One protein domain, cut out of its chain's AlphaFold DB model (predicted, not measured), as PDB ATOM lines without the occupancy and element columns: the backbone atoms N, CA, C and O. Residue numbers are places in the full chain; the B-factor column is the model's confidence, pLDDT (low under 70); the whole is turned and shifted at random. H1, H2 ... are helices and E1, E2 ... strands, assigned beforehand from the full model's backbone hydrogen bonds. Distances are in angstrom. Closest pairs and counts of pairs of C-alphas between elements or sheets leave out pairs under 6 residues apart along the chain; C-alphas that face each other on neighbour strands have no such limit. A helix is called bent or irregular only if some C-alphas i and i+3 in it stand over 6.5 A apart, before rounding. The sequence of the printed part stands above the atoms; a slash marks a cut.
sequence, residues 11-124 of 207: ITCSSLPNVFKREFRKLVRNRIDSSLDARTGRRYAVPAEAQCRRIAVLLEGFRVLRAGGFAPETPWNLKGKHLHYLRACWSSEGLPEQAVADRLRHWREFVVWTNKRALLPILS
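AT A GLANCE: This is residues 11 to 124 of the 207 residues of an uncharacterized protein of Paraburkholderia lacunae (UniProt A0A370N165). One long helix, H2, runs through the middle, with H1 along one side and a triangle of three roughly side-by-side helices, H3, H4 and H5, on the other; H3 and H4 stand about at right angles to H2. A small hairpin of two short strands, E1 and E2, lies at one end. The printed part has 114 residues, mostly helix, in the order H1 E1 E2 H2 H3 H4 H5, with E1 and E2 antiparallel. It is compact and rounded, with a radius of gyration of the C-alphas of 13.8 A and spans of 39 by 32 by 27 A.

HOW THE PARTS SIT: E1, residues 34 to 36, and E2, residues 43 to 45, form an antiparallel hairpin, with N 35 and O 44 3.0 A apart, within hydrogen-bond range. A tight link joins E2 to H2, residues 48 to 67. H1, residues 18 to 28, is near H2. H2 touches H3, residues 80 to 92, about perpendicular at 82 degrees; the closest C-alphas, of Leu 65 and His 82, are 6.7 A apart. With residues 54 to 58 alone, H2 touches H4, residues 97 to 113, at 88 degrees; the closest C-alphas, of Arg 54 and His 106, are 5.8 A apart. H4 and H5, residues 117 to 123, form a helical hairpin at a shallow tilt of 8 degrees; C-alphas 104 and 123, the closest, are 6.0 A apart. H5 touches H3, C-alphas 80 and 119 being closest at 6.0 A. Every O i to N i+4 pair is within hydrogen-bond range in H1, H2, H3 and H4; H5 has 0 of 3, but 3 of 4 O i to N i+3 pairs.

IN THESE COORDINATES: H2 is 28.6 A long, H4 24.7 A, H3 18.6 A and H1 15.4 A. H1 begins at C-alpha 18 (211.763, 180.141, 232.049); H5 ends at C-alpha 123 (221.687, 205.106, 226.731). H5 is only just irregular: C-alphas 118 and 121 are 7.0 A apart.

THE WHOLE: The C-alphas farthest apart, of Thr 40 and Gly 69, are 40.3 A apart. The printed part has no cut; the link from H2 to H3 is long, 12 residues. Residues 37 to 39 and 41 have pLDDT under 70.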
ATOM      1  N   ILE A  11     218.841 185.200 238.919       96.44
ATOM      2  CA  ILE A  11     218.089 184.876 237.695       96.44
ATOM      3  C   ILE A  11     216.918 183.938 238.006       96.44
ATOM      4  O   ILE A  11     215.819 184.164 237.498       96.44
ATOM      5  N   THR A  12     217.134 182.900 238.821       95.94
ATOM      6  CA  THR A  12     216.088 181.936 239.205       95.94
ATOM      7  C   THR A  12     214.919 182.620 239.910       95.94
ATOM      8  O   THR A  12     213.775 182.358 239.533       95.94
ATOM      9  N   CYS A  13     215.208 183.530 240.847       94.06
ATOM     10  CA  CYS A  13     214.218 184.282 241.624       94.06
ATOM     11  C   CYS A  13     213.383 185.267 240.794       94.06
ATOM     12  O   CYS A  13     212.356 185.743 241.268       94.06
ATOM     13  N   SER A  14     213.792 185.594 239.566       93.94
ATOM     14  CA  SER A  14     213.008 186.506 238.730       93.94
ATOM     15  C   SER A  14     211.696 185.878 238.242       93.94
ATOM     16  O   SER A  14     211.625 184.694 237.886       93.94
ATOM     17  N   SER A  15     210.660 186.714 238.140       93.06
ATOM     18  CA  SER A  15     209.332 186.360 237.617       93.06
ATOM     19  C   SER A  15     209.272 186.266 236.084       93.06
ATOM     20  O   SER A  15     208.204 186.076 235.502       93.06
ATOM     21  N   LEU A  16     210.413 186.399 235.401       94.56
ATOM     22  CA  LEU A  16     210.490 186.286 233.948       94.56
ATOM     23  C   LEU A  16     210.256 184.835 233.483       94.56
ATOM     24  O   LEU A  16     210.539 183.893 234.231       94.56
ATOM     25  N   PRO A  17     209.790 184.622 232.236       95.56
ATOM     26  CA  PRO A  17     209.561 183.282 231.700       95.56
ATOM     27  C   PRO A  17     210.814 182.397 231.745       95.56
ATOM     28  O   PRO A  17     211.931 182.864 231.526       95.56
ATOM     29  N   ASN A  18     210.641 181.088 231.951       94.56
ATOM     30  CA  ASN A  18     211.763 180.141 232.049       94.56
ATOM     31  C   ASN A  18     212.654 180.124 230.795       94.56
ATOM     32  O   ASN A  18     213.876 180.011 230.906       94.56
ATOM     33  N   VAL A  19     212.054 180.280 229.609       95.19
ATOM     34  CA  VAL A  19     212.785 180.417 228.340       95.19
ATOM     35  C   VAL A  19     213.686 181.651 228.373       95.19
ATOM     36  O   VAL A  19     214.885 181.536 228.119       95.19
ATOM     37  N   PHE A  20     213.143 182.798 228.790       96.50
ATOM     38  CA  PHE A  20     213.904 184.034 228.942       96.50
ATOM     39  C   PHE A  20     215.055 183.855 229.937       96.50
ATOM     40  O   PHE A  20     216.204 184.139 229.602       96.50
ATOM     41  N   LYS A  21     214.774 183.321 231.135       96.38
ATOM     42  CA  LYS A  21     215.780 183.071 232.185       96.38
ATOM     43  C   LYS A  21     216.930 182.200 231.681       96.38
ATOM     44  O   LYS A  21     218.093 182.477 231.973       96.38
ATOM     45  N   ARG A  22     216.626 181.165 230.894       95.88
ATOM     46  CA  ARG A  22     217.629 180.279 230.291       95.88
ATOM     47  C   ARG A  22     218.522 181.019 229.299       95.88
ATOM     48  O   ARG A  22     219.743 180.907 229.400       95.88
ATOM     49  N   GLU A  23     217.938 181.765 228.366       96.81
ATOM     50  CA  GLU A  23     218.703 182.526 227.372       96.81
ATOM     51  C   GLU A  23     219.510 183.657 228.019       96.81
ATOM     52  O   GLU A  23     220.677 183.859 227.687       96.81
ATOM     53  N   PHE A  24     218.949 184.319 229.031       96.69
ATOM     54  CA  PHE A  24     219.648 185.319 229.833       96.69
ATOM     55  C   PHE A  24     220.842 184.711 230.575       96.69
ATOM     56  O   PHE A  24     221.949 185.238 230.507       96.69
ATOM     57  N   ARG A  25     220.672 183.539 231.200       96.06
ATOM     58  CA  ARG A  25     221.767 182.814 231.861       96.06
ATOM     59  C   ARG A  25     222.878 182.410 230.888       96.06
ATOM     60  O   ARG A  25     224.043 182.414 231.277       96.06
ATOM     61  N   LYS A  26     222.549 182.043 229.643       95.31
ATOM     62  CA  LYS A  26     223.553 181.778 228.597       95.31
ATOM     63  C   LYS A  26     224.297 183.055 228.207       95.31
ATOM     64  O   LYS A  26     225.516 183.024 228.122       95.31
ATOM     65  N   LEU A  27     223.571 184.158 228.023       94.81
ATOM     66  CA  LEU A  27     224.132 185.449 227.627       94.81
ATOM     67  C   LEU A  27     225.174 185.968 228.625       94.81
ATOM     68  O   LEU A  27     226.209 186.480 228.207       94.81
ATOM     69  N   VAL A  28     224.887 185.887 229.925       94.25
ATOM     70  CA  VAL A  28     225.738 186.492 230.969       94.25
ATOM     71  C   VAL A  28     226.908 185.600 231.385       94.25
ATOM     72  O   VAL A  28     227.862 186.071 232.007       94.25
ATOM     73  N   ARG A  29     226.856 184.311 231.034       91.75
ATOM     74  CA  ARG A  29     227.928 183.349 231.302       91.75
ATOM     75  C   ARG A  29     229.237 183.855 230.688       91.75
ATOM     76  O   ARG A  29     229.259 184.209 229.513       91.75
ATOM     77  N   ASN A  30     230.309 183.876 231.479       84.81
ATOM     78  CA  ASN A  30     231.654 184.345 231.099       84.81
ATOM     79  C   ASN A  30     231.744 185.835 230.703       84.81
ATOM     80  O   ASN A  30     232.729 186.254 230.102       84.81
ATOM     81  N   ARG A  31     230.699 186.632 230.969       89.50
ATOM     82  CA  ARG A  31     230.679 188.084 230.702       89.50
ATOM     83  C   ARG A  31     230.429 188.913 231.950       89.50
ATOM     84  O   ARG A  31     230.730 190.100 231.971       89.50
ATOM     85  N   ILE A  32     229.820 188.302 232.962       89.31
ATOM     86  CA  ILE A  32     229.434 188.981 234.195       89.31
ATOM     87  C   ILE A  32     230.611 189.165 235.164       89.31
ATOM     88  O   ILE A  32     230.624 190.128 235.923       89.31
ATOM     89  N   ASP A  33     231.592 188.268 235.108       86.75
ATOM     90  CA  ASP A  33     232.747 188.182 236.010       86.75
ATOM     91  C   ASP A  33     233.850 189.199 235.716       86.75
ATOM     92  O   ASP A  33     234.706 189.447 236.564       86.75
ATOM     93  N   SER A  34     233.817 189.813 234.537       81.19
ATOM     94  CA  SER A  34     234.822 190.754 234.083       81.19
ATOM     95  C   SER A  34     234.177 192.036 233.573       81.19
ATOM     96  O   SER A  34     233.157 192.033 232.884       81.19
ATOM     97  N   SER A  35     234.782 193.163 233.931       77.75
ATOM     98  CA  SER A  35     234.464 194.462 233.351       77.75
ATOM     99  C   SER A  35     235.695 195.008 232.647       77.75
ATOM    100  O   SER A  35     236.813 194.835 233.135       77.75
ATOM    101  N   LEU A  36     235.497 195.647 231.497       70.69
ATOM    102  CA  LEU A  36     236.563 196.306 230.752       70.69
ATOM    103  C   LEU A  36     236.557 197.792 231.104       70.69
ATOM    104  O   LEU A  36     235.562 198.478 230.868       70.69
ATOM    105  N   ASP A  37     237.667 198.295 231.628       68.81
ATOM    106  CA  ASP A  37     237.868 199.735 231.742       68.81
ATOM    107  C   ASP A  37     238.144 200.306 230.348       68.81
ATOM    108  O   ASP A  37     239.167 200.015 229.726       68.81
ATOM    109  N   ALA A  38     237.221 201.130 229.854       59.72
ATOM    110  CA  ALA A  38     237.329 201.761 228.544       59.72
ATOM    111  C   ALA A  38     238.537 202.706 228.430       59.72
ATOM    112  O   ALA A  38     239.038 202.910 227.328       59.72
ATOM    113  N   ARG A  39     239.018 203.276 229.545       64.75
ATOM    114  CA  ARG A  39     240.133 204.232 229.556       64.75
ATOM    115  C   ARG A  39     241.491 203.541 229.515       64.75
ATOM    116  O   ARG A  39     242.426 204.070 228.927       64.75
ATOM    117  N   THR A  40     241.620 202.397 230.181       70.69
ATOM    118  CA  THR A  40     242.906 201.692 230.332       70.69
ATOM    119  C   THR A  40     242.990 200.395 229.532       70.69
ATOM    120  O   THR A  40     244.060 199.798 229.458       70.69
ATOM    121  N   GLY A  41     241.875 199.926 228.962       69.88
ATOM    122  CA  GLY A  41     241.783 198.643 228.262       69.88
ATOM    123  C   GLY A  41     241.948 197.423 229.177       69.88
ATOM    124  O   GLY A  41     241.983 196.292 228.691       69.88
ATOM    125  N   ARG A  42     242.058 197.621 230.497       76.00
ATOM    126  CA  ARG A  42     242.273 196.541 231.464       76.00
ATOM    127  C   ARG A  42     240.959 195.866 231.832       76.00
ATOM    128  O   ARG A  42     239.926 196.517 231.998       76.00
ATOM    129  N   ARG A  43     241.012 194.542 231.980       77.00
ATOM    130  CA  ARG A  43     239.909 193.747 232.524       77.00
ATOM    131  C   ARG A  43     240.072 193.622 234.029       77.00
ATOM    132  O   ARG A  43     241.142 193.254 234.502       77.00
ATOM    133  N   TYR A  44     238.997 193.887 234.753       80.12
ATOM    134  CA  TYR A  44     238.945 193.761 236.202       80.12
ATOM    135  C   TYR A  44     237.911 192.718 236.593       80.12
ATOM    136  O   TYR A  44     236.831 192.659 235.997       80.12
ATOM    137  N   ALA A  45     238.250 191.915 237.599       86.19
ATOM    138  CA  ALA A  45     237.307 190.999 238.214       86.19
ATOM    139  C   ALA A  45     236.199 191.800 238.908       86.19
ATOM    140  O   ALA A  45     236.467 192.734 239.665       86.19
ATOM    141  N   VAL A  46     234.949 191.441 238.634       86.62
ATOM    142  CA  VAL A  46     233.779 192.077 239.242       86.62
ATOM    143  C   VAL A  46     233.406 191.298 240.506       86.62
ATOM    144  O   VAL A  46     233.161 190.094 240.403       86.62
ATOM    145  N   PRO A  47     233.318 191.934 241.690       90.00
ATOM    146  CA  PRO A  47     232.883 191.260 242.915       90.00
ATOM    147  C   PRO A  47     231.492 190.628 242.774       90.00
ATOM    148  O   PRO A  47     230.623 191.185 242.104       90.00
ATOM    149  N   ALA A  48     231.252 189.492 243.437       90.12
ATOM    150  CA  ALA A  48     230.013 188.716 243.299       90.12
ATOM    151  C   ALA A  48     228.736 189.527 243.603       90.12
ATOM    152  O   ALA A  48     227.736 189.393 242.896       90.12
ATOM    153  N   GLU A  49     228.773 190.420 244.594       90.50
ATOM    154  CA  GLU A  49     227.659 191.332 244.877       90.50
ATOM    155  C   GLU A  49     227.370 192.263 243.691       90.50
ATOM    156  O   GLU A  49     226.224 192.389 243.256       90.50
ATOM    157  N   ALA A  50     228.407 192.882 243.119       89.69
ATOM    158  CA  ALA A  50     228.266 193.780 241.975       89.69
ATOM    159  C   ALA A  50     227.733 193.042 240.733       89.69
ATOM    160  O   ALA A  50     226.924 193.594 239.982       89.69
ATOM    161  N   GLN A  51     228.116 191.773 240.552       93.50
ATOM    162  CA  GLN A  51     227.531 190.897 239.534       93.50
ATOM    163  C   GLN A  51     226.023 190.713 239.758       93.50
ATOM    164  O   GLN A  51     225.228 190.932 238.842       93.50
ATOM    165  N   CYS A  52     225.619 190.345 240.976       93.75
ATOM    166  CA  CYS A  52     224.217 190.126 241.333       93.75
ATOM    167  C   CYS A  52     223.378 191.395 241.161       93.75
ATOM    168  O   CYS A  52     222.285 191.340 240.602       93.75
ATOM    169  N   ARG A  53     223.925 192.545 241.561       92.12
ATOM    170  CA  ARG A  53     223.305 193.863 241.406       92.12
ATOM    171  C   ARG A  53     223.027 194.205 239.949       92.12
ATOM    172  O   ARG A  53     221.896 194.530 239.599       92.12
ATOM    173  N   ARG A  54     224.037 194.077 239.083       93.38
ATOM    174  CA  ARG A  54     223.887 194.308 237.638       93.38
ATOM    175  C   ARG A  54     222.784 193.422 237.061       93.38
ATOM    176  O   ARG A  54     221.951 193.883 236.290       93.38
ATOM    177  N   ILE A  55     222.761 192.152 237.456       95.75
ATOM    178  CA  ILE A  55     221.778 191.171 236.991       95.75
ATOM    179  C   ILE A  55     220.371 191.525 237.477       95.75
ATOM    180  O   ILE A  55     219.449 191.520 236.666       95.75
ATOM    181  N   ALA A  56     220.209 191.905 238.746       95.12
ATOM    182  CA  ALA A  56     218.936 192.360 239.296       95.12
ATOM    183  C   ALA A  56     218.389 193.579 238.535       95.12
ATOM    184  O   ALA A  56     217.239 193.558 238.105       95.12
ATOM    185  N   VAL A  57     219.227 194.591 238.272       94.12
ATOM    186  CA  VAL A  57     218.841 195.790 237.500       94.12
ATOM    187  C   VAL A  57     218.374 195.439 236.086       94.12
ATOM    188  O   VAL A  57     217.382 195.982 235.597       94.12
ATOM    189  N   LEU A  58     219.074 194.524 235.413       96.00
ATOM    190  CA  LEU A  58     218.707 194.101 234.064       96.00
ATOM    191  C   LEU A  58     217.387 193.324 234.052       96.00
ATOM    192  O   LEU A  58     216.512 193.622 233.240       96.00
ATOM    193  N   LEU A  59     217.228 192.348 234.951       96.31
ATOM    194  CA  LEU A  59     216.003 191.550 235.065       96.31
ATOM    195  C   LEU A  59     214.799 192.429 235.415       96.31
ATOM    196  O   LEU A  59     213.727 192.245 234.838       96.31
ATOM    197  N   GLU A  60     214.994 193.414 236.289       94.50
ATOM    198  CA  GLU A  60     213.963 194.382 236.640       94.50
ATOM    199  C   GLU A  60     213.540 195.224 235.437       94.50
ATOM    200  O   GLU A  60     212.351 195.337 235.156       94.50
ATOM    201  N   GLY A  61     214.478 195.749 234.644       94.69
ATOM    202  CA  GLY A  61     214.079 196.478 233.439       94.69
ATOM    203  C   GLY A  61     213.359 195.576 232.422       94.69
ATOM    204  O   GLY A  61     212.386 196.002 231.805       94.69
ATOM    205  N   PHE A  62     213.715 194.294 232.296       96.44
ATOM    206  CA  PHE A  62     212.906 193.364 231.494       96.44
ATOM    207  C   PHE A  62     211.500 193.136 232.068       96.44
ATOM    208  O   PHE A  62     210.551 192.987 231.298       96.44
ATOM    209  N   ARG A  63     211.337 193.148 233.394       95.00
ATOM    210  CA  ARG A  63     210.021 193.100 234.045       95.00
ATOM    211  C   ARG A  63     209.205 194.356 233.739       95.00
ATOM    212  O   ARG A  63     208.049 194.229 233.343       95.00
ATOM    213  N   VAL A  64     209.813 195.539 233.841       94.38
ATOM    214  CA  VAL A  64     209.191 196.833 233.505       94.38
ATOM    215  C   VAL A  64     208.757 196.874 232.040       94.38
ATOM    216  O   VAL A  64     207.643 197.294 231.741       94.38
ATOM    217  N   LEU A  65     209.581 196.362 231.122       95.88
ATOM    218  CA  LEU A  65     209.211 196.230 229.710       95.88
ATOM    219  C   LEU A  65     207.950 195.378 229.524       95.88
ATOM    220  O   LEU A  65     207.049 195.780 228.793       95.88
ATOM    221  N   ARG A  66     207.865 194.234 230.214       94.56
ATOM    222  CA  ARG A  66     206.682 193.358 230.163       94.56
ATOM    223  C   ARG A  66     205.442 194.002 230.758       94.56
ATOM    224  O   ARG A  66     204.376 193.872 230.168       94.56
ATOM    225  N   ALA A  67     205.585 194.726 231.863       92.75
ATOM    226  CA  ALA A  67     204.491 195.506 232.435       92.75
ATOM    227  C   ALA A  67     204.004 196.607 231.473       92.75
ATOM    228  O   ALA A  67     202.809 196.860 231.389       92.75
ATOM    229  N   GLY A  68     204.912 197.196 230.689       91.81
ATOM    230  CA  GLY A  68     204.610 198.162 229.629       91.81
ATOM    231  C   GLY A  68     204.072 197.573 228.322       91.81
ATOM    232  O   GLY A  68     204.062 198.265 227.309       91.81
ATOM    233  N   GLY A  69     203.697 196.290 228.297       93.62
ATOM    234  CA  GLY A  69     203.150 195.622 227.111       93.62
ATOM    235  C   GLY A  69     204.191 195.113 226.107       93.62
ATOM    236  O   GLY A  69     203.829 194.507 225.098       93.62
ATOM    237  N   PHE A  70     205.492 195.288 226.359       93.50
ATOM    238  CA  PHE A  70     206.528 194.671 225.529       93.50
ATOM    239  C   PHE A  70     206.769 193.230 225.971       93.50
ATOM    240  O   PHE A  70     207.162 192.989 227.102       93.50
ATOM    241  N   ALA A  71     206.654 192.255 225.074       91.12
ATOM    242  CA  ALA A  71     206.922 190.853 225.398       91.12
ATOM    243  C   ALA A  71     208.235 190.345 224.763       91.12
ATOM    244  O   ALA A  71     208.185 189.555 223.824       91.12
ATOM    245  N   PRO A  72     209.432 190.772 225.224       90.00
ATOM    246  CA  PRO A  72     210.670 190.171 224.747       90.00
ATOM    247  C   PRO A  72     210.733 188.712 225.213       90.00
ATOM    248  O   PRO A  72     210.833 188.432 226.407       90.00
ATOM    249  N   GLU A  73     210.677 187.779 224.267       91.31
ATOM    250  CA  GLU A  73     210.773 186.340 224.546       91.31
ATOM    251  C   GLU A  73     212.168 185.944 225.037       91.31
ATOM    252  O   GLU A  73     212.325 185.079 225.901       91.31
ATOM    253  N   THR A  74     213.192 186.617 224.509       93.81
ATOM    254  CA  THR A  74     214.594 186.414 224.865       93.81
ATOM    255  C   THR A  74     215.298 187.763 225.069       93.81
ATOM    256  O   THR A  74     214.876 188.782 224.510       93.81
ATOM    257  N   PRO A  75     216.421 187.803 225.814       93.50
ATOM    258  CA  PRO A  75     217.244 189.011 225.940       93.50
ATOM    259  C   PRO A  75     217.723 189.580 224.595       93.50
ATOM    260  O   PRO A  75     217.994 190.777 224.485       93.50
ATOM    261  N   TRP A  76     217.812 188.746 223.557       94.31
ATOM    262  CA  TRP A  76     218.269 189.130 222.221       94.31
ATOM    263  C   TRP A  76     217.239 189.962 221.450       94.31
ATOM    264  O   TRP A  76     217.604 190.701 220.532       94.31
ATOM    265  N   ASN A  77     215.964 189.906 221.848       93.56
ATOM    266  CA  ASN A  77     214.886 190.690 221.243       93.56
ATOM    267  C   ASN A  77     214.914 192.173 221.658       93.56
ATOM    268  O   ASN A  77     214.003 192.920 221.302       93.56
ATOM    269  N   LEU A  78     215.942 192.629 222.385       95.00
ATOM    270  CA  LEU A  78     216.118 194.039 222.721       95.00
ATOM    271  C   LEU A  78     216.227 194.912 221.452       95.00
ATOM    272  O   LEU A  78     217.006 194.613 220.538       95.00
ATOM    273  N   LYS A  79     215.445 195.998 221.420       94.75
ATOM    274  CA  LYS A  79     215.361 197.001 220.345       94.75
ATOM    275  C   LYS A  79     215.360 198.410 220.950       94.75
ATOM    276  O   LYS A  79     215.049 198.564 222.128       94.75
ATOM    277  N   GLY A  80     215.632 199.433 220.137       94.88
ATOM    278  CA  GLY A  80     215.693 200.832 220.589       94.88
ATOM    279  C   GLY A  80     214.434 201.305 221.318       94.88
ATOM    280  O   GLY A  80     214.541 201.881 222.396       94.88
ATOM    281  N   LYS A  81     213.240 200.952 220.817       95.38
ATOM    282  CA  LYS A  81     211.958 201.282 221.468       95.38
ATOM    283  C   LYS A  81     211.867 200.824 222.931       95.38
ATOM    284  O   LYS A  81     211.287 201.520 223.752       95.38
ATOM    285  N   HIS A  82     212.482 199.685 223.268       96.19
ATOM    286  CA  HIS A  82     212.508 199.175 224.639       96.19
ATOM    287  C   HIS A  82     213.364 200.076 225.539       96.19
ATOM    288  O   HIS A  82     212.976 200.393 226.655       96.19
ATOM    289  N   LEU A  83     214.517 200.530 225.043       95.25
ATOM    290  CA  LEU A  83     215.402 201.412 225.805       95.25
ATOM    291  C   LEU A  83     214.804 202.812 225.984       95.25
ATOM    292  O   LEU A  83     214.924 203.381 227.063       95.25
ATOM    293  N   HIS A  84     214.117 203.338 224.965       94.25
ATOM    294  CA  HIS A  84     213.365 204.589 225.092       94.25
ATOM    295  C   HIS A  84     212.269 204.486 226.152       94.25
ATOM    296  O   HIS A  84     212.168 205.369 226.997       94.25
ATOM    297  N   TYR A  85     211.503 203.391 226.144       94.94
ATOM    298  CA  TYR A  85     210.476 203.151 227.153       94.94
ATOM    299  C   TYR A  85     211.064 203.085 228.567       94.94
ATOM    300  O   TYR A  85     210.616 203.807 229.448       94.94
ATOM    301  N   LEU A  86     212.119 202.288 228.773       93.62
ATOM    302  CA  LEU A  86     212.783 202.182 230.077       93.62
ATOM    303  C   LEU A  86     213.278 203.527 230.594       93.62
ATOM    304  O   LEU A  86     213.118 203.840 231.770       93.62
ATOM    305  N   ARG A  87     213.857 204.336 229.708       89.50
ATOM    306  CA  ARG A  87     214.333 205.663 230.072       89.50
ATOM    307  C   ARG A  87     213.183 206.592 230.459       89.50
ATOM    308  O   ARG A  87     213.303 207.281 231.464       89.50
ATOM    309  N   ALA A  88     212.087 206.583 229.701       89.94
ATOM    310  CA  ALA A  88     210.894 207.354 230.043       89.94
ATOM    311  C   ALA A  88     210.342 206.948 231.420       89.94
ATOM    312  O   ALA A  88     210.067 207.824 232.237       89.94
ATOM    313  N   CYS A  89     210.283 205.643 231.719       90.44
ATOM    314  CA  CYS A  89     209.892 205.146 233.041       90.44
ATOM    315  C   CYS A  89     210.795 205.703 234.146       90.44
ATOM    316  O   CYS A  89     210.298 206.321 235.082       90.44
ATOM    317  N   TRP A  90     212.119 205.581 234.022       86.94
ATOM    318  CA  TRP A  90     213.035 206.054 235.070       86.94
ATOM    319  C   TRP A  90     213.013 207.571 235.260       86.94
ATOM    320  O   TRP A  90     213.183 208.036 236.382       86.94
ATOM    321  N   SER A  91     212.776 208.340 234.194       82.62
ATOM    322  CA  SER A  91     212.557 209.786 234.298       82.62
ATOM    323  C   SER A  91     211.255 210.124 235.029       82.62
ATOM    324  O   SER A  91     211.222 211.099 235.771       82.62
ATOM    325  N   SER A  92     210.204 209.317 234.861       84.56
ATOM    326  CA  SER A  92     208.925 209.505 235.562       84.56
ATOM    327  C   SER A  92     208.925 209.012 237.017       84.56
ATOM    328  O   SER A  92     208.123 209.481 237.813       84.56
ATOM    329  N   GLU A  93     209.837 208.104 237.386       81.69
ATOM    330  CA  GLU A  93     209.948 207.527 238.738       81.69
ATOM    331  C   GLU A  93     210.506 208.511 239.789       81.69
ATOM    332  O   GLU A  93     210.574 208.166 240.966       81.69
ATOM    333  N   GLY A  94     210.931 209.718 239.393       77.00
ATOM    334  CA  GLY A  94     211.465 210.728 240.319       77.00
ATOM    335  C   GLY A  94     212.777 210.318 241.001       77.00
ATOM    336  O   GLY A  94     213.111 210.822 242.071       77.00
ATOM    337  N   LEU A  95     213.518 209.377 240.410       79.06
ATOM    338  CA  LEU A  95     214.771 208.885 240.974       79.06
ATOM    339  C   LEU A  95     215.877 209.947 240.915       79.06
ATOM    340  O   LEU A  95     215.936 210.717 239.953       79.06
ATOM    341  N   PRO A  96     216.824 209.934 241.874       83.75
ATOM    342  CA  PRO A  96     218.024 210.752 241.785       83.75
ATOM    343  C   PRO A  96     218.773 210.502 240.472       83.75
ATOM    344  O   PRO A  96     218.904 209.356 240.032       83.75
ATOM    345  N   GLU A  97     219.338 211.557 239.884       81.50
ATOM    346  CA  GLU A  97     220.079 211.481 238.616       81.50
ATOM    347  C   GLU A  97     221.182 210.410 238.650       81.50
ATOM    348  O   GLU A  97     221.340 209.632 237.708       81.50
ATOM    349  N   GLN A  98     221.873 210.291 239.788       82.25
ATOM    350  CA  GLN A  98     222.898 209.275 240.008       82.25
ATOM    351  C   GLN A  98     222.347 207.842 239.910       82.25
ATOM    352  O   GLN A  98     222.978 206.978 239.301       82.25
ATOM    353  N   ALA A  99     221.152 207.585 240.449       82.88
ATOM    354  CA  ALA A  99     220.524 206.266 240.389       82.88
ATOM    355  C   ALA A  99     220.114 205.906 238.949       82.88
ATOM    356  O   ALA A  99     220.286 204.764 238.511       82.88
ATOM    357  N   VAL A 100     219.634 206.886 238.176       85.69
ATOM    358  CA  VAL A 100     219.346 206.709 236.742       85.69
ATOM    359  C   VAL A 100     220.636 206.431 235.964       85.69
ATOM    360  O   VAL A 100     220.674 205.507 235.148       85.69
ATOM    361  N   ALA A 101     221.714 207.166 236.246       85.50
ATOM    362  CA  ALA A 101     223.021 206.953 235.628       85.50
ATOM    363  C   ALA A 101     223.580 205.546 235.917       85.50
ATOM    364  O   ALA A 101     224.085 204.881 235.007       85.50
ATOM    365  N   ASP A 102     223.428 205.053 237.149       85.75
ATOM    366  CA  ASP A 102     223.841 203.702 237.537       85.75
ATOM    367  C   ASP A 102     223.048 202.615 236.796       85.75
ATOM    368  O   ASP A 102     223.639 201.653 236.290       85.75
ATOM    369  N   ARG A 103     221.724 202.783 236.649       90.19
ATOM    370  CA  ARG A 103     220.898 201.886 235.820       90.19
ATOM    371  C   ARG A 103     221.368 201.906 234.366       90.19
ATOM    372  O   ARG A 103     221.630 200.847 233.791       90.19
ATOM    373  N   LEU A 104     221.551 203.092 233.782       90.88
ATOM    374  CA  LEU A 104     222.025 203.248 232.403       90.88
ATOM    375  C   LEU A 104     223.389 202.581 232.181       90.88
ATOM    376  O   LEU A 104     223.585 201.936 231.150       90.88
ATOM    377  N   ARG A 105     224.313 202.664 233.147       88.69
ATOM    378  CA  ARG A 105     225.617 201.981 233.085       88.69
ATOM    379  C   ARG A 105     225.458 200.470 232.902       88.69
ATOM    380  O   ARG A 105     226.064 199.910 231.991       88.69
ATOM    381  N   HIS A 106     224.607 199.826 233.699       91.31
ATOM    382  CA  HIS A 106     224.347 198.387 233.576       91.31
ATOM    383  C   HIS A 106     223.721 198.014 232.226       91.31
ATOM    384  O   HIS A 106     224.098 197.015 231.609       91.31
ATOM    385  N   TRP A 107     222.810 198.847 231.720       94.69
ATOM    386  CA  TRP A 107     222.196 198.639 230.409       94.69
ATOM    387  C   TRP A 107     223.176 198.827 229.245       94.69
ATOM    388  O   TRP A 107     223.091 198.094 228.259       94.69
ATOM    389  N   ARG A 108     224.155 199.735 229.356       91.75
ATOM    390  CA  ARG A 108     225.219 199.887 228.346       91.75
ATOM    391  C   ARG A 108     226.063 198.623 228.235       91.75
ATOM    392  O   ARG A 108     226.308 198.146 227.129       91.75
ATOM    393  N   GLU A 109     226.456 198.046 229.367       89.94
ATOM    394  CA  GLU A 109     227.214 196.789 229.401       89.94
ATOM    395  C   GLU A 109     226.415 195.647 228.761       89.94
ATOM    396  O   GLU A 109     226.937 194.905 227.928       89.94
ATOM    397  N   PHE A 110     225.115 195.564 229.049       93.94
ATOM    398  CA  PHE A 110     224.227 194.584 228.426       93.94
ATOM    399  C   PHE A 110     224.105 194.753 226.903       93.94
ATOM    400  O   PHE A 110     224.134 193.774 226.149       93.94
ATOM    401  N   VAL A 111     224.003 195.992 226.417       93.88
ATOM    402  CA  VAL A 111     223.986 196.289 224.977       93.88
ATOM    403  C   VAL A 111     225.286 195.840 224.302       93.88
ATOM    404  O   VAL A 111     225.252 195.298 223.193       93.88
ATOM    405  N   VAL A 112     226.426 195.988 224.980       91.00
ATOM    406  CA  VAL A 112     227.710 195.461 224.499       91.00
ATOM    407  C   VAL A 112     227.700 193.930 224.466       91.00
ATOM    408  O   VAL A 112     228.091 193.349 223.455       91.00
ATOM    409  N   TRP A 113     227.194 193.257 225.504       92.25
ATOM    410  CA  TRP A 113     227.106 191.787 225.544       92.25
ATOM    411  C   TRP A 113     226.199 191.189 224.466       92.25
ATOM    412  O   TRP A 113     226.421 190.062 224.019       92.25
ATOM    413  N   THR A 114     225.170 191.923 224.052       92.75
ATOM    414  CA  THR A 114     224.260 191.518 222.969       92.75
ATOM    415  C   THR A 114     224.760 191.927 221.580       92.75
ATOM    416  O   THR A 114     224.081 191.655 220.593       92.75
ATOM    417  N   ASN A 115     225.938 192.555 221.491       91.94
ATOM    418  CA  ASN A 115     226.532 193.099 220.267       91.94
ATOM    419  C   ASN A 115     225.646 194.130 219.536       91.94
ATOM    420  O   ASN A 115     225.746 194.317 218.327       91.94
ATOM    421  N   LYS A 116     224.775 194.840 220.262       93.38
ATOM    422  CA  LYS A 116     223.833 195.820 219.698       93.38
ATOM    423  C   LYS A 116     224.335 197.251 219.873       93.38
ATOM    424  O   LYS A 116     223.584 198.130 220.283       93.38
ATOM    425  N   ARG A 117     225.613 197.506 219.571       92.12
ATOM    426  CA  ARG A 117     226.286 198.790 219.868       92.12
ATOM    427  C   ARG A 117     225.588 200.024 219.280       92.12
ATOM    428  O   ARG A 117     225.667 201.088 219.880       92.12
ATOM    429  N   ALA A 118     224.834 199.868 218.191       92.50
ATOM    430  CA  ALA A 118     223.984 200.921 217.625       92.50
ATOM    431  C   ALA A 118     222.920 201.468 218.603       92.50
ATOM    432  O   ALA A 118     222.379 202.542 218.381       92.50
ATOM    433  N   LEU A 119     222.623 200.753 219.695       93.62
ATOM    434  CA  LEU A 119     221.693 201.186 220.740       93.62
ATOM    435  C   LEU A 119     222.353 202.034 221.840       93.62
ATOM    436  O   LEU A 119     221.645 202.625 222.654       93.62
ATOM    437  N   LEU A 120     223.689 202.108 221.888       91.75
ATOM    438  CA  LEU A 120     224.413 202.880 222.904       91.75
ATOM    439  C   LEU A 120     224.052 204.378 222.928       91.75
ATOM    440  O   LEU A 120     223.940 204.901 224.037       91.75
ATOM    441  N   PRO A 121     223.802 205.063 221.789       91.50
ATOM    442  CA  PRO A 121     223.386 206.466 221.801       91.50
ATOM    443  C   PRO A 121     222.077 206.728 222.556       91.50
ATOM    444  O   PRO A 121     221.906 207.810 223.096       91.50
ATOM    445  N   ILE A 122     221.171 205.747 222.658       90.69
ATOM    446  CA  ILE A 122     219.909 205.887 223.415       90.69
ATOM    447  C   ILE A 122     220.173 205.897 224.928       90.69
ATOM    448  O   ILE A 122     219.415 206.482 225.701       90.69
ATOM    449  N   LEU A 123     221.256 205.236 225.343       88.31
ATOM    450  CA  LEU A 123     221.687 205.106 226.731       88.31
ATOM    451  C   LEU A 123     222.702 206.176 227.137       88.31
ATOM    452  O   LEU A 123     223.231 206.102 228.251       88.31
ATOM    453  N   SER A 124     223.042 207.121 226.256       81.31
ATOM    454  CA  SER A 124     223.876 208.265 226.619       81.31
ATOM    455  C   SER A 124     223.143 209.113 227.665       81.31
ATOM    456  O   SER A 124     221.913 209.181 227.696       81.31
TER     457      SER A 124